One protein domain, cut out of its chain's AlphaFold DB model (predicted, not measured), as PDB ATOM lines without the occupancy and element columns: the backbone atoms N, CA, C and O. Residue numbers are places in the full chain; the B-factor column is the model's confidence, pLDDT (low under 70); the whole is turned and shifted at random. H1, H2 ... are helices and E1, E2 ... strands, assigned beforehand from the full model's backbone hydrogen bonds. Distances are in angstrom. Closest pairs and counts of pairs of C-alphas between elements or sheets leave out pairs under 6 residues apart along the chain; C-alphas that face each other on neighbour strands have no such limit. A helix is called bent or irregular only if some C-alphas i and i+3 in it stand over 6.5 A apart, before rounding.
ATOM      1  N   VAL A 119      36.960  47.212   0.940       77.88
ATOM      2  CA  VAL A 119      37.554  46.779   2.208       77.88
ATOM      3  C   VAL A 119      37.284  45.300   2.488       77.88
ATOM      4  O   VAL A 119      38.214  44.573   2.818       77.88
ATOM      5  N   PHE A 120      36.050  44.830   2.293       80.94
ATOM      6  CA  PHE A 120      35.692  43.431   2.523       80.94
ATOM      7  C   PHE A 120      36.308  42.519   1.461       80.94
ATOM      8  O   PHE A 120      36.817  41.455   1.809       80.94
ATOM      9  N   ARG A 121      36.361  42.965   0.197       84.44
ATOM     10  CA  ARG A 121      37.070  42.237  -0.863       84.44
ATOM     11  C   ARG A 121      38.560  42.101  -0.559       84.44
ATOM     12  O   ARG A 121      39.100  41.001  -0.586       84.44
ATOM     13  N   ARG A 122      39.219  43.206  -0.210       84.62
ATOM     14  CA  ARG A 122      40.638  43.223   0.160       84.62
ATOM     15  C   ARG A 122      40.916  42.322   1.357       84.62
ATOM     16  O   ARG A 122      41.906  41.611   1.364       84.62
ATOM     17  N   MET A 123      40.036  42.309   2.352       84.69
ATOM     18  CA  MET A 123      40.157  41.424   3.512       84.69
ATOM     19  C   MET A 123      40.111  39.939   3.131       84.69
ATOM     20  O   MET A 123      40.924  39.164   3.638       84.69
ATOM     21  N   LEU A 124      39.223  39.552   2.209       87.19
ATOM     22  CA  LEU A 124      39.192  38.191   1.669       87.19
ATOM     23  C   LEU A 124      40.499  37.838   0.949       87.19
ATOM     24  O   LEU A 124      41.066  36.786   1.226       87.19
ATOM     25  N   LEU A 125      41.012  38.728   0.096       88.06
ATOM     26  CA  LEU A 125      42.268  38.521  -0.637       88.06
ATOM     27  C   LEU A 125      43.494  38.472   0.294       88.06
ATOM     28  O   LEU A 125      44.344  37.594   0.181       88.06
ATOM     29  N   ASP A 126      43.594  39.391   1.247       85.94
ATOM     30  CA  ASP A 126      44.789  39.528   2.082       85.94
ATOM     31  C   ASP A 126      44.850  38.447   3.175       85.94
ATOM     32  O   ASP A 126      45.943  38.077   3.605       85.94
ATOM     33  N   ARG A 127      43.692  37.960   3.652       84.56
ATOM     34  CA  ARG A 127      43.599  37.137   4.874       84.56
ATOM     35  C   ARG A 127      42.690  35.911   4.791       84.56
ATOM     36  O   ARG A 127      42.538  35.223   5.795       84.56
ATOM     37  N   GLY A 128      42.047  35.640   3.656       86.06
ATOM     38  CA  GLY A 128      41.109  34.517   3.530       86.06
ATOM     39  C   GLY A 128      39.838  34.671   4.381       86.06
ATOM     40  O   GLY A 128      39.077  33.721   4.559       86.06
ATOM     41  N   GLY A 129      39.571  35.858   4.932       86.31
ATOM     42  CA  GLY A 129      38.403  36.091   5.772       86.31
ATOM     43  C   GLY A 129      38.287  37.510   6.304       86.31
ATOM     44  O   GLY A 129      39.136  38.357   6.046       86.31
ATOM     45  N   LEU A 130      37.206  37.775   7.041       81.62
ATOM     46  CA  LEU A 130      36.986  39.063   7.698       81.62
ATOM     47  C   LEU A 130      37.884  39.157   8.935       81.62
ATOM     48  O   LEU A 130      37.628  38.448   9.910       81.62
ATOM     49  N   PRO A 131      38.926  40.003   8.937       76.69
ATOM     50  CA  PRO A 131      39.784  40.106  10.089       76.69
ATOM     51  C   PRO A 131      39.112  40.922  11.193       76.69
ATOM     52  O   PRO A 131      38.205  41.717  10.917       76.69
ATOM     53  N   PRO A 132      39.637  40.836  12.424       77.31
ATOM     54  CA  PRO A 132      39.217  41.677  13.536       77.31
ATOM     55  C   PRO A 132      39.015  43.147  13.159       77.31
ATOM     56  O   PRO A 132      38.002  43.746  13.512       77.31
ATOM     57  N   GLN A 133      39.934  43.733  12.379       79.44
ATOM     58  CA  GLN A 133      39.909  45.167  12.064       79.44
ATOM     59  C   GLN A 133      38.662  45.601  11.284       79.44
ATOM     60  O   GLN A 133      38.291  46.769  11.358       79.44
ATOM     61  N   ALA A 134      37.979  44.678  10.597       80.06
ATOM     62  CA  ALA A 134      36.696  44.959   9.957       80.06
ATOM     63  C   ALA A 134      35.653  45.456  10.967       80.06
ATOM     64  O   ALA A 134      34.862  46.340  10.660       80.06
ATOM     65  N   PHE A 135      35.685  44.930  12.190       84.25
ATOM     66  CA  PHE A 135      34.729  45.251  13.244       84.25
ATOM     67  C   PHE A 135      35.172  46.424  14.121       84.25
ATOM     68  O   PHE A 135      34.369  46.913  14.909       84.25
ATOM     69  N   LEU A 136      36.413  46.911  13.986       85.38
ATOM     70  CA  LEU A 136      36.975  47.975  14.826       85.38
ATOM     71  C   LEU A 136      36.062  49.215  14.956       85.38
ATOM     72  O   LEU A 136      35.879  49.662  16.093       85.38
ATOM     73  N   PRO A 137      35.431  49.738  13.878       83.56
ATOM     74  CA  PRO A 137      34.520  50.883  13.982       83.56
ATOM     75  C   PRO A 137      33.358  50.661  14.960       83.56
ATOM     76  O   PRO A 137      32.944  51.589  15.657       83.56
ATOM     77  N   LEU A 138      32.879  49.418  15.078       83.50
ATOM     78  CA  LEU A 138      31.781  49.062  15.979       83.50
ATOM     79  C   LEU A 138      32.166  49.236  17.456       83.50
ATOM     80  O   LEU A 138      31.325  49.606  18.273       83.50
ATOM     81  N   TYR A 139      33.445  49.031  17.788       84.19
ATOM     82  CA  TYR A 139      33.975  49.174  19.145       84.19
ATOM     83  C   TYR A 139      34.403  50.611  19.458       84.19
ATOM     84  O   TYR A 139      34.132  51.112  20.555       84.19
ATOM     85  N   THR A 140      35.084  51.287  18.526       81.56
ATOM     86  CA  THR A 140      35.576  52.659  18.740       81.56
ATOM     87  C   THR A 140      34.433  53.657  18.844       81.56
ATOM     88  O   THR A 140      34.461  54.499  19.739       81.56
ATOM     89  N   GLY A 141      33.369  53.492  18.049       70.00
ATOM     90  CA  GLY A 141      32.169  54.338  18.097       70.00
ATOM     91  C   GLY A 141      31.409  54.322  19.434       70.00
ATOM     92  O   GLY A 141      30.459  55.077  19.609       70.00
ATOM     93  N   ARG A 142      31.812  53.464  20.380       70.00
ATOM     94  CA  ARG A 142      31.220  53.283  21.717       70.00
ATOM     95  C   ARG A 142      32.240  53.423  22.857       70.00
ATOM     96  O   ARG A 142      31.928  53.074  23.992       70.00
ATOM     97  N   GLY A 143      33.475  53.848  22.569       76.62
ATOM     98  CA  GLY A 143      34.546  53.933  23.572       76.62
ATOM     99  C   GLY A 143      35.009  52.570  24.115       76.62
ATOM    100  O   GLY A 143      35.593  52.491  25.193       76.62
ATOM    101  N   ARG A 144      34.758  51.468  23.393       83.31
ATOM    102  CA  ARG A 144      35.080  50.089  23.820       83.31
ATOM    103  C   ARG A 144      36.368  49.544  23.187       83.31
ATOM    104  O   ARG A 144      36.554  48.330  23.119       83.31
ATOM    105  N   PHE A 145      37.286  50.415  22.763       85.69
ATOM    106  CA  PHE A 145      38.531  50.036  22.075       85.69
ATOM    107  C   PHE A 145      39.378  49.010  22.848       85.69
ATOM    108  O   PHE A 145      39.867  48.044  22.268       85.69
ATOM    109  N   ARG A 146      39.474  49.133  24.180       86.50
ATOM    110  CA  ARG A 146      40.197  48.157  25.018       86.50
ATOM    111  C   ARG A 146      39.637  46.734  24.884       86.50
ATOM    112  O   ARG A 146      40.420  45.791  24.827       86.50
ATOM    113  N   LYS A 147      38.308  46.568  24.802       85.25
ATOM    114  CA  LYS A 147      37.677  45.245  24.616       85.25
ATOM    115  C   LYS A 147      38.082  44.634  23.273       85.25
ATOM    116  O   LYS A 147      38.398  43.450  23.221       85.25
ATOM    117  N   PHE A 148      38.139  45.448  22.220       87.25
ATOM    118  CA  PHE A 148      38.593  45.012  20.901       87.25
ATOM    119  C   PHE A 148      40.036  44.492  20.923       87.25
ATOM    120  O   PHE A 148      40.293  43.391  20.446       87.25
ATOM    121  N   ILE A 149      40.962  45.251  21.519       86.69
ATOM    122  CA  ILE A 149      42.378  44.861  21.601       86.69
ATOM    123  C   ILE A 149      42.546  43.551  22.372       86.69
ATOM    124  O   ILE A 149      43.234  42.649  21.904       86.69
ATOM    125  N   VAL A 150      41.865  43.406  23.512       85.50
ATOM    126  CA  VAL A 150      41.914  42.165  24.297       85.50
ATOM    127  C   VAL A 150      41.431  40.969  23.472       85.50
ATOM    128  O   VAL A 150      42.085  39.929  23.499       85.50
ATOM    129  N   LYS A 151      40.342  41.111  22.703       85.12
ATOM    130  CA  LYS A 151      39.865  40.044  21.805       85.12
ATOM    131  C   LYS A 151      40.882  39.724  20.713       85.12
ATOM    132  O   LYS A 151      41.199  38.558  20.515       85.12
ATOM    133  N   ALA A 152      41.418  40.746  20.042       83.56
ATOM    134  CA  ALA A 152      42.393  40.589  18.958       83.56
ATOM    135  C   ALA A 152      43.663  39.852  19.402       83.56
ATOM    136  O   ALA A 152      44.212  39.077  18.627       83.56
ATOM    137  N   VAL A 153      44.100  40.069  20.646       83.81
ATOM    138  CA  VAL A 153      45.281  39.408  21.214       83.81
ATOM    139  C   VAL A 153      44.964  38.000  21.722       83.81
ATOM    140  O   VAL A 153      45.742  37.083  21.490       83.81
ATOM    141  N   ARG A 154      43.843  37.811  22.430       81.44
ATOM    142  CA  ARG A 154      43.529  36.532  23.097       81.44
ATOM    143  C   ARG A 154      42.899  35.486  22.187       81.44
ATOM    144  O   ARG A 154      42.992  34.302  22.488       81.44
ATOM    145  N   HIS A 155      42.248  35.912  21.111       79.25
ATOM    146  CA  HIS A 155      41.542  35.027  20.189       79.25
ATOM    147  C   HIS A 155      41.961  35.333  18.752       79.25
ATOM    148  O   HIS A 155      41.150  35.823  17.957       79.25
ATOM    149  N   PRO A 156      43.242  35.087  18.408       73.00
ATOM    150  CA  PRO A 156      43.655  35.144  17.023       73.00
ATOM    151  C   PRO A 156      42.865  34.094  16.245       73.00
ATOM    152  O   PRO A 156      42.614  32.990  16.725       73.00
ATOM    153  N   TYR A 157      42.482  34.448  15.028       69.94
ATOM    154  CA  TYR A 157      41.778  33.555  14.122       69.94
ATOM    155  C   TYR A 157      42.676  33.309  12.904       69.94
ATOM    156  O   TYR A 157      42.503  33.963  11.872       69.94
ATOM    157  N   PRO A 158      43.736  32.491  13.055       73.00
ATOM    158  CA  PRO A 158      44.690  32.276  11.984       73.00
ATOM    159  C   PRO A 158      44.059  31.409  10.894       73.00
ATOM    160  O   PRO A 158      43.474  30.364  11.167       73.00
ATOM    161  N   VAL A 159      44.209  31.857   9.655       83.75
ATOM    162  CA  VAL A 159      43.944  31.065   8.455       83.75
ATOM    163  C   VAL A 159      45.305  30.664   7.893       83.75
ATOM    164  O   VAL A 159      46.215  31.496   7.857       83.75
ATOM    165  N   ASP A 160      45.457  29.404   7.485       92.00
ATOM    166  CA  ASP A 160      46.696  28.906   6.872       92.00
ATOM    167  C   ASP A 160      47.061  29.759   5.639       92.00
ATOM    168  O   ASP A 160      46.207  30.083   4.811       92.00
ATOM    169  N   GLY A 161      48.337  30.130   5.499       93.38
ATOM    170  CA  GLY A 161      48.811  30.953   4.382       93.38
ATOM    171  C   GLY A 161      48.497  30.358   3.005       93.38
ATOM    172  O   GLY A 161      48.207  31.108   2.072       93.38
ATOM    173  N   ARG A 162      48.467  29.023   2.890       95.38
ATOM    174  CA  ARG A 162      48.063  28.310   1.668       95.38
ATOM    175  C   ARG A 162      46.595  28.548   1.344       95.38
ATOM    176  O   ARG A 162      46.256  28.814   0.200       95.38
ATOM    177  N   ALA A 163      45.728  28.527   2.353       95.19
ATOM    178  CA  ALA A 163      44.310  28.813   2.172       95.19
ATOM    179  C   ALA A 163      44.062  30.259   1.716       95.19
ATOM    180  O   ALA A 163      43.172  30.513   0.906       95.19
ATOM    181  N   ILE A 164      44.875  31.208   2.192       94.62
ATOM    182  CA  ILE A 164      44.828  32.599   1.724       94.62
ATOM    183  C   ILE A 164      45.247  32.685   0.250       94.62
ATOM    184  O   ILE A 164      44.588  33.375  -0.527       94.62
ATOM    185  N   ASP A 165      46.311  31.983  -0.148       95.69
ATOM    186  CA  ASP A 165      46.768  31.953  -1.543       95.69
ATOM    187  C   ASP A 165      45.710  31.355  -2.482       95.69
ATOM    188  O   ASP A 165      45.396  31.943  -3.517       95.69
ATOM    189  N   GLU A 166      45.075  30.252  -2.079       96.38
ATOM    190  CA  GLU A 166      43.949  29.651  -2.801       96.38
ATOM    191  C   GLU A 166      42.795  30.650  -3.000       96.38
ATOM    192  O   GLU A 166      42.294  30.813  -4.114       96.38
ATOM    193  N   VAL A 167      42.401  31.375  -1.944       94.88
ATOM    194  CA  VAL A 167      41.354  32.408  -2.029       94.88
ATOM    195  C   VAL A 167      41.755  33.537  -2.978       94.88
ATOM    196  O   VAL A 167      40.924  33.974  -3.774       94.88
ATOM    197  N   ARG A 168      43.009  34.007  -2.941       94.50
ATOM    198  CA  ARG A 168      43.481  35.035  -3.883       94.50
ATOM    199  C   ARG A 168      43.382  34.563  -5.321       94.50
ATOM    200  O   ARG A 168      42.839  35.290  -6.143       94.50
ATOM    201  N   ARG A 169      43.882  33.363  -5.619       93.56
ATOM    202  CA  ARG A 169      43.851  32.805  -6.977       93.56
ATOM    203  C   ARG A 169      42.421  32.642  -7.489       93.56
ATOM    204  O   ARG A 169      42.174  32.928  -8.651       93.56
ATOM    205  N   LEU A 170      41.470  32.267  -6.633       92.62
ATOM    206  CA  LEU A 170      40.056  32.217  -7.022       92.62
ATOM    207  C   LEU A 170      39.476  33.612  -7.286       92.62
ATOM    208  O   LEU A 170      38.894  33.853  -8.338       92.62
ATOM    209  N   LEU A 171      39.638  34.548  -6.350       90.69
ATOM    210  CA  LEU A 171      38.957  35.846  -6.414       90.69
ATOM    211  C   LEU A 171      39.625  36.857  -7.364       90.69
ATOM    212  O   LEU A 171      38.991  37.837  -7.759       90.69
ATOM    213  N   LEU A 172      40.890  36.663  -7.745       90.00
ATOM    214  CA  LEU A 172      41.546  37.468  -8.787       90.00
ATOM    215  C   LEU A 172      41.155  37.036 -10.208       90.00
ATOM    216  O   LEU A 172      41.380  37.793 -11.150       90.00
ATOM    217  N   HIS A 173      40.526  35.868 -10.357       89.44
ATOM    218  CA  HIS A 173      40.006  35.351 -11.621       89.44
ATOM    219  C   HIS A 173      38.492  35.107 -11.499       89.44
ATOM    220  O   HIS A 173      38.067  33.949 -11.428       89.44
ATOM    221  N   PRO A 174      37.686  36.186 -11.423       85.56
ATOM    222  CA  PRO A 174      36.262  36.088 -11.130       85.56
ATOM    223  C   PRO A 174      35.520  35.275 -12.193       85.56
ATOM    224  O   PRO A 174      35.858  35.311 -13.376       85.56
ATOM    225  N   VAL A 175      34.489  34.565 -11.746       91.62
ATOM    226  CA  VAL A 175      33.523  33.884 -12.612       91.62
ATOM    227  C   VAL A 175      32.266  34.736 -12.666       91.62
ATOM    228  O   VAL A 175      31.806  35.227 -11.634       91.62
ATOM    229  N   ASP A 176      31.726  34.917 -13.864       89.75
ATOM    230  CA  ASP A 176      30.499  35.675 -14.062       89.75
ATOM    231  C   ASP A 176      29.295  34.964 -13.424       89.75
ATOM    232  O   ASP A 176      29.196  33.735 -13.449       89.75
ATOM    233  N   ALA A 177      28.358  35.722 -12.851       88.50
ATOM    234  CA  ALA A 177      27.159  35.140 -12.254       88.50
ATOM    235  C   ALA A 177      26.281  34.421 -13.297       88.50
ATOM    236  O   ALA A 177      25.665  33.407 -12.970       88.50
ATOM    237  N   SER A 178      26.264  34.895 -14.547       90.19
ATOM    238  CA  SER A 178      25.518  34.305 -15.669       90.19
ATOM    239  C   SER A 178      26.007  32.911 -16.078       90.19
ATOM    240  O   SER A 178      25.254  32.162 -16.700       90.19
ATOM    241  N   ALA A 179      27.216  32.507 -15.665       93.38
ATOM    242  CA  ALA A 179      27.710  31.145 -15.863       93.38
ATOM    243  C   ALA A 179      26.915  30.098 -15.058       93.38
ATOM    244  O   ALA A 179      27.042  28.897 -15.301       93.38
ATOM    245  N   PHE A 180      26.095  30.533 -14.095       93.94
ATOM    246  CA  PHE A 180      25.342  29.653 -13.214       93.94
ATOM    247  C   PHE A 180      23.849  29.631 -13.540       93.94
ATOM    248  O   PHE A 180      23.208  30.645 -13.812       93.94
ATOM    249  N   SER A 181      23.264  28.445 -13.415       91.69
ATOM    250  CA  SER A 181      21.823  28.228 -13.514       91.69
ATOM    251  C   SER A 181      21.188  28.124 -12.129       91.69
ATOM    252  O   SER A 181      21.715  27.448 -11.246       91.69
ATOM    253  N   ALA A 182      20.031  28.762 -11.946       84.19
ATOM    254  CA  ALA A 182      19.241  28.623 -10.727       84.19
ATOM    255  C   ALA A 182      18.534  27.250 -10.693       84.19
ATOM    256  O   ALA A 182      17.901  26.880 -11.687       84.19
ATOM    257  N   PRO A 183      18.591  26.507  -9.574       79.44
ATOM    258  CA  PRO A 183      17.752  25.331  -9.366       79.44
ATOM    259  C   PRO A 183      16.267  25.703  -9.473       79.44
ATOM    260  O   PRO A 183      15.830  26.717  -8.931       79.44
ATOM    261  N   GLY A 184      15.475  24.900 -10.192       66.12
ATOM    262  CA  GLY A 184      14.044  25.179 -10.398       66.12
ATOM    263  C   GLY A 184      13.201  25.057  -9.123       66.12
ATOM    264  O   GLY A 184      12.164  25.704  -9.005       66.12
ATOM    265  N   HIS A 185      13.662  24.247  -8.170       62.91
ATOM    266  CA  HIS A 185      13.145  24.131  -6.809       62.91
ATOM    267  C   HIS A 185      14.343  23.930  -5.874       62.91
ATOM    268  O   HIS A 185      15.314  23.303  -6.311       62.91
ATOM    269  N   PRO A 186      14.288  24.407  -4.618       63.41
ATOM    270  CA  PRO A 186      15.325  24.095  -3.644       63.41
ATOM    271  C   PRO A 186      15.460  22.577  -3.514       63.41
ATOM    272  O   PRO A 186      14.448  21.884  -3.364       63.41
ATOM    273  N   ALA A 187      16.686  22.058  -3.553       60.50
ATOM    274  CA  ALA A 187      16.942  20.651  -3.294       60.50
ATOM    275  C   ALA A 187      16.321  20.238  -1.949       60.50
ATOM    276  O   ALA A 187      16.431  20.945  -0.940       60.50
ATOM    277  N   GLN A 188      15.653  19.081  -1.932       59.44
ATOM    278  CA  GLN A 188      15.072  18.545  -0.709       59.44
ATOM    279  C   GLN A 188      16.201  18.284   0.292       59.44
ATOM    280  O   GLN A 188      17.088  17.465   0.054       59.44
ATOM    281  N   ARG A 189      16.190  19.011   1.412       69.12
ATOM    282  CA  ARG A 189      17.204  18.840   2.450       69.12
ATOM    283  C   ARG A 189      17.019  17.493   3.117       69.12
ATOM    284  O   ARG A 189      15.933  17.182   3.606       69.12
ATOM    285  N   ARG A 190      18.102  16.727   3.187       71.00
ATOM    286  CA  ARG A 190      18.143  15.523   4.002       71.00
ATOM    287  C   ARG A 190      18.097  15.930   5.479       71.00
ATOM    288  O   ARG A 190      18.932  16.739   5.890       71.00
ATOM    289  N   PRO A 191      17.142  15.415   6.275       72.81
ATOM    290  CA  PRO A 191      17.144  15.632   7.714       72.81
ATOM    291  C   PRO A 191      18.463  15.147   8.312       72.81
ATOM    292  O   PRO A 191      18.944  14.066   7.963       72.81
ATOM    293  N   LEU A 192      19.042  15.939   9.211       83.50
ATOM    294  CA  LEU A 192      20.228  15.519   9.940       83.50
ATOM    295  C   LEU A 192      19.844  14.378  10.896       83.50
ATOM    296  O   LEU A 192      18.997  14.557  11.770       83.50
ATOM    297  N   ALA A 193      20.469  13.213  10.738       88.19
ATOM    298  CA  ALA A 193      20.443  12.161  11.752       88.19
ATOM    299  C   ALA A 193      21.425  12.499  12.884       88.19
ATOM    300  O   ALA A 193      22.345  13.280  12.667       88.19
ATOM    301  N   ARG A 194      21.271  11.900  14.075       93.88
ATOM    302  CA  ARG A 194      22.231  12.062  15.186       93.88
ATOM    303  C   ARG A 194      23.641  11.654  14.722       93.88
ATOM    304  O   ARG A 194      23.851  10.465  14.493       93.88
ATOM    305  N   PRO A 195      24.587  12.597  14.540       94.00
ATOM    306  CA  PRO A 195      25.892  12.261  13.988       94.00
ATOM    307  C   PRO A 195      26.882  11.917  15.103       94.00
ATOM    308  O   PRO A 195      26.980  12.653  16.084       94.00
ATOM    309  N   ASP A 196      27.687  10.870  14.913       94.00
ATOM    310  CA  ASP A 196      28.802  10.543  15.820       94.00
ATOM    311  C   ASP A 196      29.997  11.496  15.644       94.00
ATOM    312  O   ASP A 196      30.844  11.648  16.531       94.00
ATOM    313  N   ARG A 197      30.106  12.112  14.460       95.81
ATOM    314  CA  ARG A 197      31.173  13.046  14.091       95.81
ATOM    315  C   ARG A 197      30.624  14.166  13.215       95.81
ATOM    316  O   ARG A 197      29.831  13.915  12.312       95.81
ATOM    317  N   VAL A 198      31.090  15.389  13.448       96.94
ATOM    318  CA  VAL A 198      30.745  16.569  12.643       96.94
ATOM    319  C   VAL A 198      31.990  17.347  12.230       96.94
ATOM    320  O   VAL A 198      32.997  17.345  12.931       96.94
ATOM    321  N   PHE A 199      31.920  18.081  11.125       97.50
ATOM    322  CA  PHE A 199      32.832  19.194  10.888       97.50
ATOM    323  C   PHE A 199      32.248  20.453  11.528       97.50
ATOM    324  O   PHE A 199      31.140  20.879  11.185       97.50
ATOM    325  N   HIS A 200      32.986  21.051  12.457       96.31
ATOM    326  CA  HIS A 200      32.606  22.283  13.128       96.31
ATOM    327  C   HIS A 200      33.144  23.491  12.354       96.31
ATOM    328  O   HIS A 200      34.346  23.749  12.297       96.31
ATOM    329  N   LEU A 201      32.228  24.243  11.746       94.94
ATOM    330  CA  LEU A 201      32.531  25.443  10.986       94.94
ATOM    331  C   LEU A 201      33.032  26.551  11.904       94.94
ATOM    332  O   LEU A 201      32.265  27.115  12.689       94.94
ATOM    333  N   ASN A 202      34.271  26.972  11.683       87.69
ATOM    334  CA  ASN A 202      34.779  28.170  12.323       87.69
ATOM    335  C   ASN A 202      34.099  29.404  11.673       87.69
ATOM    336  O   ASN A 202      34.140  29.587  10.447       87.69
ATOM    337  N   SER A 203      33.440  30.253  12.469       85.88
ATOM    338  CA  SER A 203      32.727  31.449  11.986       85.88
ATOM    339  C   SER A 203      33.568  32.720  12.120       85.88
ATOM    340  O   SER A 203      34.148  32.985  13.166       85.88
ATOM    341  N   CYS A 204      33.524  33.611  11.122       79.38
ATOM    342  CA  CYS A 204      34.167  34.932  11.222       79.38
ATOM    343  C   CYS A 204      33.614  35.808  12.365       79.38
ATOM    344  O   CYS A 204      34.309  36.693  12.864       79.38
ATOM    345  N   CYS A 205      32.381  35.555  12.817       78.31
ATOM    346  CA  CYS A 205      31.814  36.247  13.971       78.31
ATOM    347  C   CYS A 205      32.281  35.660  15.313       78.31
ATOM    348  O   CYS A 205      32.137  36.350  16.320       78.31
ATOM    349  N   ALA A 206      32.888  34.463  15.339       79.31
ATOM    350  CA  ALA A 206      33.477  33.882  16.550       79.31
ATOM    351  C   ALA A 206      34.610  34.757  17.108       79.31
ATOM    352  O   ALA A 206      34.855  34.768  18.303       79.31
ATOM    353  N   PHE A 207      35.257  35.584  16.282       83.75
ATOM    354  CA  PHE A 207      36.161  36.615  16.793       83.75
ATOM    355  C   PHE A 207      35.449  37.607  17.738       83.75
ATOM    356  O   PHE A 207      35.993  37.999  18.773       83.75
ATOM    357  N   ASN A 208      34.234  38.039  17.381       85.31
ATOM    358  CA  ASN A 208      33.469  38.969  18.207       85.31
ATOM    359  C   ASN A 208      32.886  38.266  19.433       85.31
ATOM    360  O   ASN A 208      32.898  38.856  20.508       85.31
ATOM    361  N   TYR A 209      32.441  37.020  19.293       90.94
ATOM    362  CA  TYR A 209      31.853  36.235  20.378       90.94
ATOM    363  C   TYR A 209      32.487  34.841  20.399       90.94
ATOM    364  O   TYR A 209      31.903  33.884  19.892       90.94
ATOM    365  N   PRO A 210      33.720  34.715  20.932       91.38
ATOM    366  CA  PRO A 210      34.421  33.431  20.971       91.38
ATOM    367  C   PRO A 210      33.736  32.448  21.919       91.38
ATOM    368  O   PRO A 210      33.871  31.240  21.741       91.38
ATOM    369  N   GLY A 211      32.969  32.967  22.884       94.56
ATOM    370  CA  GLY A 211      32.171  32.178  23.810       94.56
ATOM    371  C   GLY A 211      31.213  31.234  23.104       94.56
ATOM    372  O   GLY A 211      31.192  30.051  23.424       94.56
ATOM    373  N   ALA A 212      30.507  31.703  22.075       95.56
ATOM    374  CA  ALA A 212      29.600  30.874  21.289       95.56
ATOM    375  C   ALA A 212      30.282  29.635  20.678       95.56
ATOM    376  O   ALA A 212      29.737  28.530  20.759       95.56
ATOM    377  N   ASP A 213      31.473  29.810  20.100       94.25
ATOM    378  CA  ASP A 213      32.261  28.758  19.442       94.25
ATOM    379  C   ASP A 213      32.842  27.759  20.456       94.25
ATOM    380  O   ASP A 213      32.635  26.549  20.341       94.25
ATOM    381  N   LEU A 214      33.481  28.272  21.514       94.94
ATOM    382  CA  LEU A 214      34.029  27.465  22.610       94.94
ATOM    383  C   LEU A 214      32.932  26.671  23.332       94.94
ATOM    384  O   LEU A 214      33.109  25.493  23.647       94.94
ATOM    385  N   SER A 215      31.773  27.294  23.542       97.50
ATOM    386  CA  SER A 215      30.611  26.649  24.150       97.50
ATOM    387  C   SER A 215      30.062  25.540  23.262       97.50
ATOM    388  O   SER A 215      29.758  24.462  23.761       97.50
ATOM    389  N   GLN A 216      29.997  25.740  21.938       96.94
ATOM    390  CA  GLN A 216      29.600  24.667  21.022       96.94
ATOM    391  C   GLN A 216      30.548  23.467  21.121       96.94
ATOM    392  O   GLN A 216      30.081  22.340  21.238       96.94
ATOM    393  N   LYS A 217      31.864  23.695  21.119       96.19
ATOM    394  CA  LYS A 217      32.864  22.623  21.259       96.19
ATOM    395  C   LYS A 217      32.722  21.865  22.582       96.19
ATOM    396  O   LYS A 217      32.799  20.639  22.591       96.19
ATOM    397  N   THR A 218      32.456  22.588  23.669       97.62
ATOM    398  CA  THR A 218      32.210  22.014  25.003       97.62
ATOM    399  C   THR A 218      30.958  21.134  25.009       97.62
ATOM    400  O   THR A 218      31.006  19.997  25.472       97.62
ATOM    401  N   ILE A 219      29.856  21.617  24.426       98.31
ATOM    402  CA  ILE A 219      28.594  20.869  24.336       98.31
ATOM    403  C   ILE A 219      28.756  19.611  23.479       98.31
ATOM    404  O   ILE A 219      28.317  18.541  23.887       98.31
ATOM    405  N   LEU A 220      29.407  19.712  22.314       98.12
ATOM    406  CA  LEU A 220      29.654  18.557  21.442       98.12
ATOM    407  C   LEU A 220      30.444  17.466  22.175       98.12
ATOM    408  O   LEU A 220      30.042  16.304  22.145       98.12
ATOM    409  N   ALA A 221      31.506  17.848  22.892       97.62
ATOM    410  CA  ALA A 221      32.296  16.917  23.691       97.62
ATOM    411  C   ALA A 221      31.462  16.248  24.799       97.62
ATOM    412  O   ALA A 221      31.521  15.029  24.949       97.62
ATOM    413  N   ALA A 222      30.644  17.014  25.527       97.88
ATOM    414  CA  ALA A 222      29.776  16.490  26.585       97.88
ATOM    415  C   ALA A 222      28.675  15.549  26.060       97.88
ATOM    416  O   ALA A 222      28.284  14.608  26.744       97.88
ATOM    417  N   LEU A 223      28.199  15.774  24.831       97.88
ATOM    418  CA  LEU A 223      27.253  14.891  24.141       97.88
ATOM    419  C   LEU A 223      27.919  13.652  23.517       97.88
ATOM    420  O   LEU A 223      27.219  12.810  22.960       97.88
ATOM    421  N   GLY A 224      29.250  13.535  23.571       97.50
ATOM    422  CA  GLY A 224      29.995  12.447  22.929       97.50
ATOM    423  C   GLY A 224      30.098  12.565  21.403       97.50
ATOM    424  O   GLY A 224      30.506  11.609  20.744       97.50
ATOM    425  N   VAL A 225      29.764  13.724  20.826       97.75
ATOM    426  CA  VAL A 225      29.871  13.988  19.385       97.75
ATOM    427  C   VAL A 225      31.280  14.483  19.072       97.75
ATOM    428  O   VAL A 225      31.682  15.573  19.488       97.75
ATOM    429  N   ARG A 226      32.044  13.708  18.298       96.88
ATOM    430  CA  ARG A 226      33.380  14.129  17.853       96.88
ATOM    431  C   ARG A 226      33.262  15.293  16.876       96.88
ATOM    432  O   ARG A 226      32.356  15.317  16.044       96.88
ATOM    433  N   TYR A 227      34.193  16.236  16.919       96.62
ATOM    434  CA  TYR A 227      34.211  17.332  15.957       96.62
ATOM    435  C   TYR A 227      35.594  17.556  15.362       96.62
ATOM    436  O   TYR A 227      36.604  17.450  16.048       96.62
ATOM    437  N   GLU A 228      35.605  17.914  14.082       95.81
ATOM    438  CA  GLU A 228      36.797  18.324  13.345       95.81
ATOM    439  C   GLU A 228      36.755  19.810  13.029       95.81
ATOM    440  O   GLU A 228      35.689  20.387  12.816       95.81
ATOM    441  N   THR A 229      37.930  20.420  12.940       94.31
ATOM    442  CA  THR A 229      38.108  21.767  12.389       94.31
ATOM    443  C   THR A 229      39.323  21.758  11.471       94.31
ATOM    444  O   THR A 229      40.163  20.866  11.564       94.31
ATOM    445  N   SER A 230      39.453  22.748  10.586       93.50
ATOM    446  CA  SER A 230      40.633  22.859   9.726       93.50
ATOM    447  C   SER A 230      41.148  24.298   9.669       93.50
ATOM    448  O   SER A 230      40.353  25.200   9.389       93.50
ATOM    449  N   PRO A 231      42.460  24.544   9.863       91.81
ATOM    450  CA  PRO A 231      43.059  25.864   9.653       91.81
ATOM    451  C   PRO A 231      43.084  26.257   8.172       91.81
ATOM    452  O   PRO A 231      43.260  27.431   7.843       91.81
ATOM    453  N   MET A 232      42.877  25.287   7.272       94.75
ATOM    454  CA  MET A 232      42.664  25.575   5.865       94.75
ATOM    455  C   MET A 232      41.285  26.182   5.623       94.75
ATOM    456  O   MET A 232      41.123  26.794   4.584       94.75
ATOM    457  N   GLN A 233      40.292  26.069   6.514       94.00
ATOM    458  CA  GLN A 233      38.960  26.645   6.293       94.00
ATOM    459  C   GLN A 233      39.017  28.186   6.272       94.00
ATOM    460  O   GLN A 233      39.500  28.821   7.205       94.00
ATOM    461  N   THR A 234      38.463  28.801   5.225       93.81
ATOM    462  CA  THR A 234      38.382  30.263   5.064       93.81
ATOM    463  C   THR A 234      36.973  30.771   5.370       93.81
ATOM    464  O   THR A 234      36.071  30.010   5.738       93.81
ATOM    465  N   CYS A 235      36.737  32.076   5.210       92.69
ATOM    466  CA  CYS A 235      35.385  32.633   5.262       92.69
ATOM    467  C   CYS A 235      34.457  31.941   4.249       92.69
ATOM    468  O   CYS A 235      34.845  31.698   3.112       92.69
ATOM    469  N   CYS A 236      33.205  31.689   4.644       93.94
ATOM    470  CA  CYS A 236      32.158  31.145   3.772       93.94
ATOM    471  C   CYS A 236      31.665  32.132   2.691       93.94
ATOM    472  O   CYS A 236      30.744  31.823   1.952       93.94
ATOM    473  N   GLY A 237      32.177  33.367   2.652       92.38
ATOM    474  CA  GLY A 237      31.730  34.407   1.718       92.38
ATOM    475  C   GLY A 237      30.358  35.022   2.030       92.38
ATOM    476  O   GLY A 237      30.038  36.075   1.491       92.38
ATOM    477  N   GLY A 238      29.573  34.450   2.952       92.38
ATOM    478  CA  GLY A 238      28.209  34.899   3.247       92.38
ATOM    479  C   GLY A 238      28.100  36.342   3.745       92.38
ATOM    480  O   GLY A 238      27.398  37.148   3.143       92.38
ATOM    481  N   ALA A 239      28.797  36.699   4.829       89.44
ATOM    482  CA  ALA A 239      28.760  38.070   5.344       89.44
ATOM    483  C   ALA A 239      29.321  39.102   4.337       89.44
ATOM    484  O   ALA A 239      28.637  40.099   4.104       89.44
ATOM    485  N   PRO A 240      30.488  38.880   3.689       89.25
ATOM    486  CA  PRO A 240      30.948  39.732   2.592       89.25
ATOM    487  C   PRO A 240      29.911  39.907   1.483       89.25
ATOM    488  O   PRO A 240      29.693  41.035   1.059       89.25
ATOM    489  N   HIS A 241      29.225  38.841   1.069       90.44
ATOM    490  CA  HIS A 241      28.199  38.905   0.031       90.44
ATOM    491  C   HIS A 241      27.030  39.813   0.403       90.44
ATOM    492  O   HIS A 241      26.713  40.769  -0.303       90.44
ATOM    493  N   TYR A 242      26.452  39.603   1.583       88.88
ATOM    494  CA  TYR A 242      25.341  40.433   2.041       88.88
ATOM    495  C   TYR A 242      25.750  41.881   2.333       88.88
ATOM    496  O   TYR A 242      24.900  42.766   2.323       88.88
ATOM    497  N   MET A 243      27.036  42.148   2.573       85.12
ATOM    498  CA  MET A 243      27.564  43.495   2.794       85.12
ATOM    499  C   MET A 243      28.136  44.153   1.527       85.12
ATOM    500  O   MET A 243      28.689  45.239   1.643       85.12
ATOM    501  N   GLY A 244      28.022  43.551   0.335       80.44
ATOM    502  CA  GLY A 244      28.520  44.135  -0.927       80.44
ATOM    503  C   GLY A 244      30.040  44.032  -1.132       80.44
ATOM    504  O   GLY A 244      30.634  44.806  -1.877       80.44
ATOM    505  N   GLY A 245      30.697  43.113  -0.425       80.75
ATOM    506  CA  GLY A 245      32.135  42.836  -0.500       80.75
ATOM    507  C   GLY A 245      32.534  41.631  -1.357       80.75
ATOM    508  O   GLY A 245      33.717  41.481  -1.660       80.75
ATOM    509  N   ALA A 246      31.582  40.770  -1.712       86.69
ATOM    510  CA  ALA A 246      31.779  39.596  -2.559       86.69
ATOM    511  C   ALA A 246      30.534  39.386  -3.428       86.69
ATOM    512  O   ALA A 246      29.421  39.508  -2.921       86.69
ATOM    513  N   GLY A 247      30.708  39.077  -4.710       89.31
ATOM    514  CA  GLY A 247      29.573  38.780  -5.585       89.31
ATOM    515  C   GLY A 247      28.934  37.421  -5.284       89.31
ATOM    516  O   GLY A 247      29.442  36.626  -4.486       89.31
ATOM    517  N   PHE A 248      27.838  37.121  -5.979       91.12
ATOM    518  CA  PHE A 248      27.197  35.803  -5.948       91.12
ATOM    519  C   PHE A 248      28.180  34.656  -6.246       91.12
ATOM    520  O   PHE A 248      28.306  33.723  -5.448       91.12
ATOM    521  N   ALA A 249      28.920  34.758  -7.356       93.38
ATOM    522  CA  ALA A 249      29.898  33.753  -7.765       93.38
ATOM    523  C   ALA A 249      31.039  33.609  -6.745       93.38
ATOM    524  O   ALA A 249      31.401  32.493  -6.382       93.38
ATOM    525  N   ASP A 250      31.547  34.722  -6.200       93.75
ATOM    526  CA  ASP A 250      32.582  34.707  -5.159       93.75
ATOM    527  C   ASP A 250      32.124  33.910  -3.926       93.75
ATOM    528  O   ASP A 250      32.865  33.074  -3.408       93.75
ATOM    529  N   ARG A 251      30.892  34.143  -3.445       94.56
ATOM    530  CA  ARG A 251      30.327  33.402  -2.305       94.56
ATOM    531  C   ARG A 251      30.239  31.905  -2.601       94.56
ATOM    532  O   ARG A 251      30.590  31.102  -1.730       94.56
ATOM    533  N   LEU A 252      29.777  31.534  -3.798       96.69
ATOM    534  CA  LEU A 252      29.675  30.139  -4.225       96.69
ATOM    535  C   LEU A 252      31.057  29.473  -4.278       96.69
ATOM    536  O   LEU A 252      31.242  28.423  -3.667       96.69
ATOM    537  N   LEU A 253      32.040  30.113  -4.916       97.06
ATOM    538  CA  LEU A 253      33.405  29.597  -5.049       97.06
ATOM    539  C   LEU A 253      34.112  29.456  -3.698       97.06
ATOM    540  O   LEU A 253      34.711  28.418  -3.431       97.06
ATOM    541  N   LEU A 254      34.005  30.453  -2.812       96.88
ATOM    542  CA  LEU A 254      34.573  30.384  -1.458       96.88
ATOM    543  C   LEU A 254      33.984  29.219  -0.656       96.88
ATOM    544  O   LEU A 254      34.705  28.501   0.040       96.88
ATOM    545  N   THR A 255      32.671  29.022  -0.763       97.31
ATOM    546  CA  THR A 255      31.977  27.939  -0.064       97.31
ATOM    547  C   THR A 255      32.329  26.574  -0.649       97.31
ATOM    548  O   THR A 255      32.634  25.657   0.109       97.31
ATOM    549  N   ALA A 256      32.354  26.435  -1.976       97.94
ATOM    550  CA  ALA A 256      32.750  25.200  -2.649       97.94
ATOM    551  C   ALA A 256      34.206  24.827  -2.342       97.94
ATOM    552  O   ALA A 256      34.507  23.686  -1.998       97.94
ATOM    553  N   ARG A 257      35.107  25.813  -2.337       97.88
ATOM    554  CA  ARG A 257      36.486  25.626  -1.893       97.88
ATOM    555  C   ARG A 257      36.533  25.091  -0.461       97.88
ATOM    556  O   ARG A 257      37.243  24.123  -0.198       97.88
ATOM    557  N   ASN A 258      35.746  25.654   0.457       97.81
ATOM    558  CA  ASN A 258      35.668  25.130   1.819       97.81
ATOM    559  C   ASN A 258      35.067  23.718   1.894       97.81
ATOM    560  O   ASN A 258      35.523  22.941   2.720       97.81
ATOM    561  N   LEU A 259      34.097  23.354   1.048       98.06
ATOM    562  CA  LEU A 259      33.580  21.978   0.990       98.06
ATOM    563  C   LEU A 259      34.690  20.974   0.646       98.06
ATOM    564  O   LEU A 259      34.762  19.924   1.279       98.06
ATOM    565  N   SER A 260      35.601  21.315  -0.274       97.50
ATOM    566  CA  SER A 260      36.770  20.464  -0.551       97.50
ATOM    567  C   SER A 260      37.713  20.352   0.659       97.50
ATOM    568  O   SER A 260      38.139  19.258   0.996       97.50
ATOM    569  N   VAL A 261      37.951  21.448   1.394       97.00
ATOM    570  CA  VAL A 261      38.745  21.420   2.641       97.00
ATOM    571  C   VAL A 261      38.092  20.551   3.708       97.00
ATOM    572  O   VAL A 261      38.777  19.871   4.465       97.00
ATOM    573  N   ILE A 262      36.764  20.601   3.807       97.00
ATOM    574  CA  ILE A 262      36.020  19.757   4.736       97.00
ATOM    575  C   ILE A 262      36.187  18.295   4.327       97.00
ATOM    576  O   ILE A 262      36.446  17.474   5.196       97.00
ATOM    577  N   ARG A 263      36.093  17.968   3.031       95.50
ATOM    578  CA  ARG A 263      36.313  16.603   2.533       95.50
ATOM    579  C   ARG A 263      37.686  16.061   2.934       95.50
ATOM    580  O   ARG A 263      37.741  14.912   3.346       95.50
ATOM    581  N   ASP A 264      38.735  16.884   2.901       94.06
ATOM    582  CA  ASP A 264      40.101  16.488   3.291       94.06
ATOM    583  C   ASP A 264      40.199  15.973   4.749       94.06
ATOM    584  O   ASP A 264      41.154  15.283   5.097       94.06
ATOM    585  N   ALA A 265      39.228  16.293   5.620       92.44
ATOM    586  CA  ALA A 265      39.196  15.857   7.023       92.44
ATOM    587  C   ALA A 265      38.433  14.533   7.265       92.44
ATOM    588  O   ALA A 265      38.366  14.053   8.405       92.44
ATOM    589  N   PHE A 266      37.827  13.953   6.223       93.62
ATOM    590  CA  PHE A 266      36.985  12.757   6.314       93.62
ATOM    591  C   PHE A 266      37.384  11.709   5.280       93.62
ATOM    592  O   PHE A 266      37.881  12.024   4.204       93.62
ATOM    593  N   GLU A 267      37.092  10.449   5.600       87.06
ATOM    594  CA  GLU A 267      37.343   9.339   4.689       87.06
ATOM    595  C   GLU A 267      36.545   9.486   3.375       87.06
ATOM    596  O   GLU A 267      35.391   9.955   3.384       87.06
ATOM    597  N   PRO A 268      37.121   9.070   2.233       85.44
ATOM    598  CA  PRO A 268      36.417   9.043   0.956       85.44
ATOM    599  C   PRO A 268      35.117   8.229   1.028       85.44
ATOM    600  O   PRO A 268      35.056   7.179   1.664       85.44
ATOM    601  N   GLY A 269      34.061   8.710   0.368       79.94
ATOM    602  CA  GLY A 269      32.758   8.028   0.305       79.94
ATOM    603  C   GLY A 269      31.898   8.113   1.574       79.94
ATOM    604  O   GLY A 269      30.747   7.684   1.546       79.94
ATOM    605  N   GLY A 270      32.408   8.684   2.671       85.12
ATOM    606  CA  GLY A 270      31.632   8.900   3.894       85.12
ATOM    607  C   GLY A 270      30.676  10.096   3.808       85.12
ATOM    608  O   GLY A 270      30.992  11.124   3.194       85.12
ATOM    609  N   GLU A 271      29.528   9.983   4.481       91.62
ATOM    610  CA  GLU A 271      28.645  11.120   4.757       91.62
ATOM    611  C   GLU A 271      29.317  12.089   5.740       91.62
ATOM    612  O   GLU A 271      29.926  11.680   6.730       91.62
ATOM    613  N   ILE A 272      29.195  13.389   5.478       95.50
ATOM    614  CA  ILE A 272      29.791  14.451   6.282       95.50
ATOM    615  C   ILE A 272      28.684  15.338   6.840       95.50
ATOM    616  O   ILE A 272      28.049  16.104   6.112       95.50
ATOM    617  N   ALA A 273      28.501  15.292   8.156       96.19
ATOM    618  CA  ALA A 273      27.691  16.264   8.872       96.19
ATOM    619  C   ALA A 273      28.503  17.544   9.119       96.19
ATOM    620  O   ALA A 273      29.583  17.503   9.707       96.19
ATOM    621  N   VAL A 274      27.984  18.693   8.697       96.69
ATOM    622  CA  VAL A 274      28.613  20.008   8.869       96.69
ATOM    623  C   VAL A 274      27.723  20.863   9.761       96.69
ATOM    624  O   VAL A 274      26.540  21.033   9.477       96.69
ATOM    625  N   THR A 275      28.282  21.432  10.828       95.44
ATOM    626  CA  THR A 275      27.534  22.281  11.768       95.44
ATOM    627  C   THR A 275      28.343  23.486  12.231       95.44
ATOM    628  O   THR A 275      29.562  23.511  12.114       95.44
ATOM    629  N   GLY A 276      27.680  24.504  12.778       93.88
ATOM    630  CA  GLY A 276      28.342  25.654  13.388       93.88
ATOM    631  C   GLY A 276      27.364  26.659  13.987       93.88
ATOM    632  O   GLY A 276      26.159  26.608  13.733       93.88
ATOM    633  N   ILE A 277      27.903  27.618  14.741       95.00
ATOM    634  CA  ILE A 277      27.128  28.640  15.464       95.00
ATOM    635  C   ILE A 277      26.469  29.689  14.565       95.00
ATOM    636  O   ILE A 277      25.716  30.525  15.037       95.00
ATOM    637  N   CYS A 278      26.807  29.749  13.276       95.06
ATOM    638  CA  CYS A 278      26.420  30.869  12.426       95.06
ATOM    639  C   CYS A 278      25.462  30.436  11.312       95.06
ATOM    640  O   CYS A 278      25.916  29.876  10.313       95.06
ATOM    641  N   PRO A 279      24.170  30.794  11.403       93.94
ATOM    642  CA  PRO A 279      23.183  30.534  10.363       93.94
ATOM    643  C   PRO A 279      23.543  31.126   9.002       93.94
ATOM    644  O   PRO A 279      23.239  30.526   7.985       93.94
ATOM    645  N   THR A 280      24.248  32.264   8.947       94.50
ATOM    646  CA  THR A 280      24.790  32.806   7.686       94.50
ATOM    647  C   THR A 280      25.782  31.844   7.033       94.50
ATOM    648  O   THR A 280      25.829  31.749   5.809       94.50
ATOM    649  N   CYS A 281      26.588  31.136   7.833       95.75
ATOM    650  CA  CYS A 281      27.486  30.110   7.318       95.75
ATOM    651  C   CYS A 281      26.674  28.912   6.830       95.75
ATOM    652  O   CYS A 281      26.804  28.570   5.661       95.75
ATOM    653  N   SER A 282      25.791  28.344   7.658       94.88
ATOM    654  CA  SER A 282      24.947  27.202   7.271       94.88
ATOM    655  C   SER A 282      24.106  27.491   6.012       94.88
ATOM    656  O   SER A 282      24.056  26.661   5.111       94.88
ATOM    657  N   ASP A 283      23.544  28.698   5.880       94.19
ATOM    658  CA  ASP A 283      22.881  29.195   4.662       94.19
ATOM    659  C   ASP A 283      23.828  29.243   3.452       94.19
ATOM    660  O   ASP A 283      23.436  28.856   2.357       94.19
ATOM    661  N   SER A 284      25.076  29.688   3.634       95.69
ATOM    662  CA  SER A 284      26.080  29.721   2.556       95.69
ATOM    663  C   SER A 284      26.390  28.329   2.032       95.69
ATOM    664  O   SER A 284      26.290  28.106   0.827       95.69
ATOM    665  N   TYR A 285      26.681  27.388   2.931       96.44
ATOM    666  CA  TYR A 285      26.945  25.996   2.566       96.44
ATOM    667  C   TYR A 285      25.729  25.334   1.932       96.44
ATOM    668  O   TYR A 285      25.858  24.734   0.871       96.44
ATOM    669  N   ALA A 286      24.542  25.495   2.510       94.19
ATOM    670  CA  ALA A 286      23.352  24.872   1.954       94.19
ATOM    671  C   ALA A 286      22.956  25.452   0.584       94.19
ATOM    672  O   ALA A 286      22.611  24.692  -0.312       94.19
ATOM    673  N   ALA A 287      23.067  26.772   0.387       93.00
ATOM    674  CA  ALA A 287      22.844  27.389  -0.921       93.00
ATOM    675  C   ALA A 287      23.888  26.938  -1.956       93.00
ATOM    676  O   ALA A 287      23.552  26.725  -3.115       93.00
ATOM    677  N   ALA A 288      25.152  26.765  -1.550       95.69
ATOM    678  CA  ALA A 288      26.182  26.239  -2.440       95.69
ATOM    679  C   ALA A 288      25.901  24.787  -2.844       95.69
ATOM    680  O   ALA A 288      26.020  24.463  -4.017       95.69
ATOM    681  N   LEU A 289      25.484  23.931  -1.906       95.25
ATOM    682  CA  LEU A 289      25.099  22.549  -2.208       95.25
ATOM    683  C   LEU A 289      23.895  22.481  -3.156       95.25
ATOM    684  O   LEU A 289      23.903  21.670  -4.077       95.25
ATOM    685  N   ASP A 290      22.909  23.364  -2.985       92.88
ATOM    686  CA  ASP A 290      21.765  23.476  -3.897       92.88
ATOM    687  C   ASP A 290      22.210  23.872  -5.315       92.88
ATOM    688  O   ASP A 290      21.864  23.208  -6.291       92.88
ATOM    689  N   MET A 291      23.087  24.873  -5.446       94.69
ATOM    690  CA  MET A 291      23.677  25.252  -6.738       94.69
ATOM    691  C   MET A 291      24.496  24.111  -7.356       94.69
ATOM    692  O   MET A 291      24.371  23.846  -8.551       94.69
ATOM    693  N   LEU A 292      25.305  23.416  -6.552       95.50
ATOM    694  CA  LEU A 292      26.128  22.275  -6.962       95.50
ATOM    695  C   LEU A 292      25.302  21.002  -7.214       95.50
ATOM    696  O   LEU A 292      25.850  20.013  -7.691       95.50
ATOM    697  N   SER A 293      23.993  20.988  -6.948       93.25
ATOM    698  CA  SER A 293      23.137  19.865  -7.352       93.25
ATOM    699  C   SER A 293      23.017  19.765  -8.880       93.25
ATOM    700  O   SER A 293      22.868  18.672  -9.430       93.25
ATOM    701  N   LEU A 294      23.153  20.895  -9.586       94.31
ATOM    702  CA  LEU A 294      23.145  20.945 -11.043       94.31
ATOM    703  C   LEU A 294      24.536  20.635 -11.601       94.31
ATOM    704  O   LEU A 294      25.517  21.311 -11.289       94.31
ATOM    705  N   LYS A 295      24.612  19.650 -12.502       95.12
ATOM    706  CA  LYS A 295      25.876  19.222 -13.122       95.12
ATOM    707  C   LYS A 295      26.636  20.379 -13.787       95.12
ATOM    708  O   LYS A 295      27.822  20.515 -13.525       95.12
ATOM    709  N   GLY A 296      25.954  21.228 -14.559       96.31
ATOM    710  CA  GLY A 296      26.591  22.364 -15.242       96.31
ATOM    711  C   GLY A 296      27.216  23.374 -14.273       96.31
ATOM    712  O   GLY A 296      28.343  23.809 -14.474       96.31
ATOM    713  N   ASN A 297      26.548  23.666 -13.152       96.81
ATOM    714  CA  ASN A 297      27.125  24.525 -12.116       96.81
ATOM    715  C   ASN A 297      28.362  23.884 -11.472       96.81
ATOM    716  O   ASN A 297      29.330  24.588 -11.195       96.81
ATOM    717  N   ARG A 298      28.355  22.560 -11.242       97.25
ATOM    718  CA  ARG A 298      29.544  21.848 -10.738       97.25
ATOM    719  C   ARG A 298      30.710  21.916 -11.706       97.25
ATOM    720  O   ARG A 298      31.826  22.106 -11.251       97.25
ATOM    721  N   GLU A 299      30.461  21.761 -13.003       98.06
ATOM    722  CA  GLU A 299      31.502  21.839 -14.032       98.06
ATOM    723  C   GLU A 299      32.176  23.222 -14.007       98.06
ATOM    724  O   GLU A 299      33.398  23.295 -13.891       98.06
ATOM    725  N   VAL A 300      31.391  24.307 -13.961       98.00
ATOM    726  CA  VAL A 300      31.907  25.687 -13.828       98.00
ATOM    727  C   VAL A 300      32.700  25.882 -12.529       98.00
ATOM    728  O   VAL A 300      33.792  26.454 -12.536       98.00
ATOM    729  N   VAL A 301      32.174  25.407 -11.393       98.12
ATOM    730  CA  VAL A 301      32.876  25.515 -10.104       98.12
ATOM    731  C   VAL A 301      34.179  24.715 -10.113       98.12
ATOM    732  O   VAL A 301      35.206  25.243  -9.691       98.12
ATOM    733  N   ASN A 302      34.170  23.473 -10.594       98.50
ATOM    734  CA  ASN A 302      35.355  22.618 -10.611       98.50
ATOM    735  C   ASN A 302      36.416  23.123 -11.594       98.50
ATOM    736  O   ASN A 302      37.597  22.997 -11.292       98.50
ATOM    737  N   GLU A 303      36.040  23.777 -12.696       98.06
ATOM    738  CA  GLU A 303      37.003  24.474 -13.558       98.06
ATOM    739  C   GLU A 303      37.746  25.583 -12.791       98.06
ATOM    740  O   GLU A 303      38.971  25.704 -12.867       98.06
ATOM    741  N   ALA A 304      37.020  26.376 -11.995       97.75
ATOM    742  CA  ALA A 304      37.629  27.406 -11.159       97.75
ATOM    743  C   ALA A 304      38.487  26.804 -10.029       97.75
ATOM    744  O   ALA A 304      39.598  27.281  -9.788       97.75
ATOM    745  N   LEU A 305      38.008  25.750  -9.358       98.31
ATOM    746  CA  LEU A 305      38.740  25.075  -8.280       98.31
ATOM    747  C   LEU A 305      39.988  24.323  -8.783       98.31
ATOM    748  O   LEU A 305      40.993  24.281  -8.070       98.31
ATOM    749  N   ALA A 306      39.993  23.818 -10.018       97.88
ATOM    750  CA  ALA A 306      41.151  23.140 -10.605       97.88
ATOM    751  C   ALA A 306      42.395  24.047 -10.660       97.88
ATOM    752  O   ALA A 306      43.519  23.579 -10.482       97.88
ATOM    753  N   ARG A 307      42.205  25.371 -10.793       95.56
ATOM    754  CA  ARG A 307      43.282  26.389 -10.775       95.56
ATOM    755  C   ARG A 307      44.067  26.419  -9.462       95.56
ATOM    756  O   ARG A 307      45.173  26.955  -9.407       95.56
ATOM    757  N   ILE A 308      43.481  25.873  -8.401       96.88
ATOM    758  CA  ILE A 308      44.070  25.778  -7.065       96.88
ATOM    759  C   ILE A 308      44.206  24.324  -6.592       96.88
ATOM    760  O   ILE A 308      44.425  24.093  -5.408       96.88
ATOM    761  N   GLY A 309      44.073  23.351  -7.502       97.06
ATOM    762  CA  GLY A 309      44.218  21.926  -7.193       97.06
ATOM    763  C   GLY A 309      43.115  21.362  -6.295       97.06
ATOM    764  O   GLY A 309      43.385  20.468  -5.499       97.06
ATOM    765  N   ARG A 310      41.891  21.900  -6.377       97.38
ATOM    766  CA  ARG A 310      40.726  21.438  -5.605       97.38
ATOM    767  C   ARG A 310      39.571  21.056  -6.521       97.38
ATOM    768  O   ARG A 310      39.501  21.501  -7.660       97.38
ATOM    769  N   GLU A 311      38.632  20.288  -5.984       97.06
ATOM    770  CA  GLU A 311      37.391  19.903  -6.658       97.06
ATOM    771  C   GLU A 311      36.300  19.533  -5.642       97.06
ATOM    772  O   GLU A 311      36.583  19.227  -4.480       97.06
ATOM    773  N   VAL A 312      35.037  19.561  -6.077       96.19
ATOM    774  CA  VAL A 312      33.876  19.070  -5.321       96.19
ATOM    775  C   VAL A 312      33.002  18.228  -6.250       96.19
ATOM    776  O   VAL A 312      32.125  18.738  -6.947       96.19
ATOM    777  N   ASN A 313      33.244  16.918  -6.267       92.06
ATOM    778  CA  ASN A 313      32.534  15.991  -7.157       92.06
ATOM    779  C   ASN A 313      31.244  15.428  -6.546       92.06
ATOM    780  O   ASN A 313      30.252  15.244  -7.254       92.06
ATOM    781  N   ASP A 314      31.226  15.233  -5.227       92.38
ATOM    782  CA  ASP A 314      30.085  14.671  -4.504       92.38
ATOM    783  C   ASP A 314      29.528  15.652  -3.454       92.38
ATOM    784  O   ASP A 314      29.803  15.526  -2.256       92.38
ATOM    785  N   PRO A 315      28.752  16.671  -3.879       92.94
ATOM    786  CA  PRO A 315      28.059  17.549  -2.939       92.94
ATOM    787  C   PRO A 315      26.975  16.809  -2.137       92.94
ATOM    788  O   PRO A 315      26.620  17.258  -1.051       92.94
ATOM    789  N   GLY A 316      26.464  15.673  -2.631       91.81
ATOM    790  CA  GLY A 316      25.396  14.907  -1.980       91.81
ATOM    791  C   GLY A 316      25.823  14.260  -0.662       91.81
ATOM    792  O   GLY A 316      24.990  14.039   0.213       91.81
ATOM    793  N   ALA A 317      27.121  14.024  -0.478       92.94
ATOM    794  CA  ALA A 317      27.651  13.487   0.768       92.94
ATOM    795  C   ALA A 317      27.717  14.504   1.923       92.94
ATOM    796  O   ALA A 317      28.040  14.112   3.041       92.94
ATOM    797  N   PHE A 318      27.412  15.789   1.707       95.12
ATOM    798  CA  PHE A 318      27.390  16.789   2.778       95.12
ATOM    799  C   PHE A 318      25.969  17.026   3.292       95.12
ATOM    800  O   PHE A 318      25.074  17.394   2.536       95.12
ATOM    801  N   THR A 319      25.780  16.922   4.606       94.94
ATOM    802  CA  THR A 319      24.558  17.366   5.288       94.94
ATOM    803  C   THR A 319      24.888  18.555   6.179       94.94
ATOM    804  O   THR A 319      25.619  18.430   7.160       94.94
ATOM    805  N   VAL A 320      24.365  19.729   5.829       94.38
ATOM    806  CA  VAL A 320      24.617  20.979   6.558       94.38
ATOM    807  C   VAL A 320      23.469  21.260   7.513       94.38
ATOM    808  O   VAL A 320      22.315  21.333   7.097       94.38
ATOM    809  N   ALA A 321      23.812  21.499   8.771       92.06
ATOM    810  CA  ALA A 321      22.882  21.791   9.846       92.06
ATOM    811  C   ALA A 321      23.326  23.021  10.644       92.06
ATOM    812  O   ALA A 321      24.515  23.316  10.784       92.06
ATOM    813  N   ASN A 322      22.375  23.759  11.198       93.12
ATOM    814  CA  ASN A 322      22.640  24.714  12.265       93.12
ATOM    815  C   ASN A 322      22.540  24.018  13.637       93.12
ATOM    816  O   ASN A 322      22.024  22.908  13.756       93.12
ATOM    817  N   VAL A 323      23.011  24.677  14.698       93.12
ATOM    818  CA  VAL A 323      22.818  24.204  16.080       93.12
ATOM    819  C   VAL A 323      21.341  23.999  16.442       93.12
ATOM    820  O   VAL A 323      21.036  23.113  17.235       93.12
ATOM    821  N   LEU A 324      20.425  24.755  15.825       92.56
ATOM    822  CA  LEU A 324      18.980  24.580  15.981       92.56
ATOM    823  C   LEU A 324      18.406  23.363  15.246       92.56
ATOM    824  O   LEU A 324      17.278  22.993  15.538       92.56
ATOM    825  N   ASP A 325      19.152  22.737  14.337       92.06
ATOM    826  CA  ASP A 325      18.779  21.440  13.760       92.06
ATOM    827  C   ASP A 325      19.418  20.297  14.567       92.06
ATOM    828  O   ASP A 325      18.796  19.266  14.803       92.06
ATOM    829  N   LEU A 326      20.664  20.492  15.023       94.12
ATOM    830  CA  LEU A 326      21.447  19.469  15.715       94.12
ATOM    831  C   LEU A 326      20.975  19.224  17.152       94.12
ATOM    832  O   LEU A 326      20.730  18.086  17.534       94.12
ATOM    833  N   TYR A 327      20.886  20.265  17.979       95.56
ATOM    834  CA  TYR A 327      20.654  20.091  19.415       95.56
ATOM    835  C   TYR A 327      19.243  19.660  19.807       95.56
ATOM    836  O   TYR A 327      19.131  18.970  20.823       95.56
TER     837      TYR A 327
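Overview. This is residues 119 to 327 of the 482 residues of the protein "4Fe-4S ferredoxin, iron-sulfur binding domain protein" of Methanoculleus marisnigri (strain ATCC 35101 / DSM 1498 / JR1) (UniProt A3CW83). A small, twisted sheet of four parallel strands lies between helices, with H6 over one face and H9 over the other. Helix H8 is the hub of a cluster in which H9 and H10 cross it and H7 and H4 meet it near its first residues, while the hairpin of H2 and H3 makes the end of the domain farthest from its mean. A long stretch with no named element, residues 172 to 196, runs round the outside before E1. The printed part has 209 residues, with eleven named helices and four named strands in the order H1 H2 H3 H4 E1 H5 H6 E2 H7 H8 E3 H9 H10 E4 H11; the sheet's order is E2 E1 E3 E4, and the class is mixed, helices and strands. The whole is compact, with a radius of gyration of the C-alphas of 16.9 A and spans of 51 by 42 by 30 A.

Arrangement. The sheet has edge strands E2, residues 226 to 228, and E4, residues 318 to 322, and inner strands E1, residues 197 to 200, and E3, residues 272 to 276; its strands' lines turn by 105 degrees from edge to edge. N 198 and O 226 are 2.9 A apart between E1 and E2, N 199 and O 273 are 2.8 A apart between E1 and E3, and N 274 and O 319 are 2.8 A apart between E3 and E4, each within hydrogen-bond range. H6, residues 210 to 222, has a height over the sheet of 9.6 A and runs along the strands, over E1 and only just over E2, with 3 of its C-alphas on E2. H9, residues 279 to 292, is on the opposite face at a height of 8.9 A, over E4; these helices make three layers with the sheet between. H11, residues 323 to 327, is on the same face as H6, only just over none of the strands, with 2 C-alphas on E4. Two strand-helix-strand units, parallel neighbour strands with helices between, have right-handed crossovers: E1, H5 at residues 204 to 207, H6, E2; and E3, H9, H10 at residues 295 to 306, E4. A split unit, with E1 between its two strands, is E2, H7 at residues 238 to 242, H8 at residues 248 to 263, E3, also right-handed. H8 is the hub and only grazes the sheet with residues 259 to 263. It touches H9 about perpendicular at 88 degrees, closest at the C-alphas of Leu 252 and Ala 288, 5.5 A. H4, residues 161 to 171, only just touches H8, with 3 pairs of C-alphas within 8 A, closest at Leu 171 and Asp 250, 6.6 A. H1, residues 119 to 127, touches H4 at a steep tilt of 44 degrees, closest at the C-alphas of Leu 125 and Arg 168, 4.9 A. H2, residues 132 to 140, and H3, residues 145 to 154, form a helical hairpin at a shallow tilt of 26 degrees, closest at the C-alphas of Tyr 139 and Phe 145, 5.5 A. Every O i to N i+4 pair is within range in H1, H3, H4 and H6 to H11; H2 has 1 of 5 and 4 of 6 O i to N i+3 pairs, and H5 is too short for an i+4 pair, with its one i+3 pair out of range.

Along the chain. H1 begins at C-alpha 119, (37.554, 46.779, 2.208), and H11 ends at C-alpha 327, (20.654, 20.091, 19.415). E3 and E4 span 13.3 and 13.2 A, E1 9.4 A and E2 7.0 A. H8 spans 22.9 A from C-alpha 248, (27.197, 35.803, -5.948); H9 spans 19.4 A, H6 18.4 A, H10 16.0 A, H4 15.4 A and H3 14.4 A. H2 is irregular: C-alphas 134 and 137 are 7.5 A apart.

Size, cuts and confidence. The two C-alphas farthest apart, those of Gly 143 and Gly 269, are 51.5 A apart. The printed part has no cut. The long links are H4 to E1, 25 residues, and H10 to E4, 11 residues. The mean pLDDT of the printed part is 90.0; residue 157 and residues 184 to 189 are under 70.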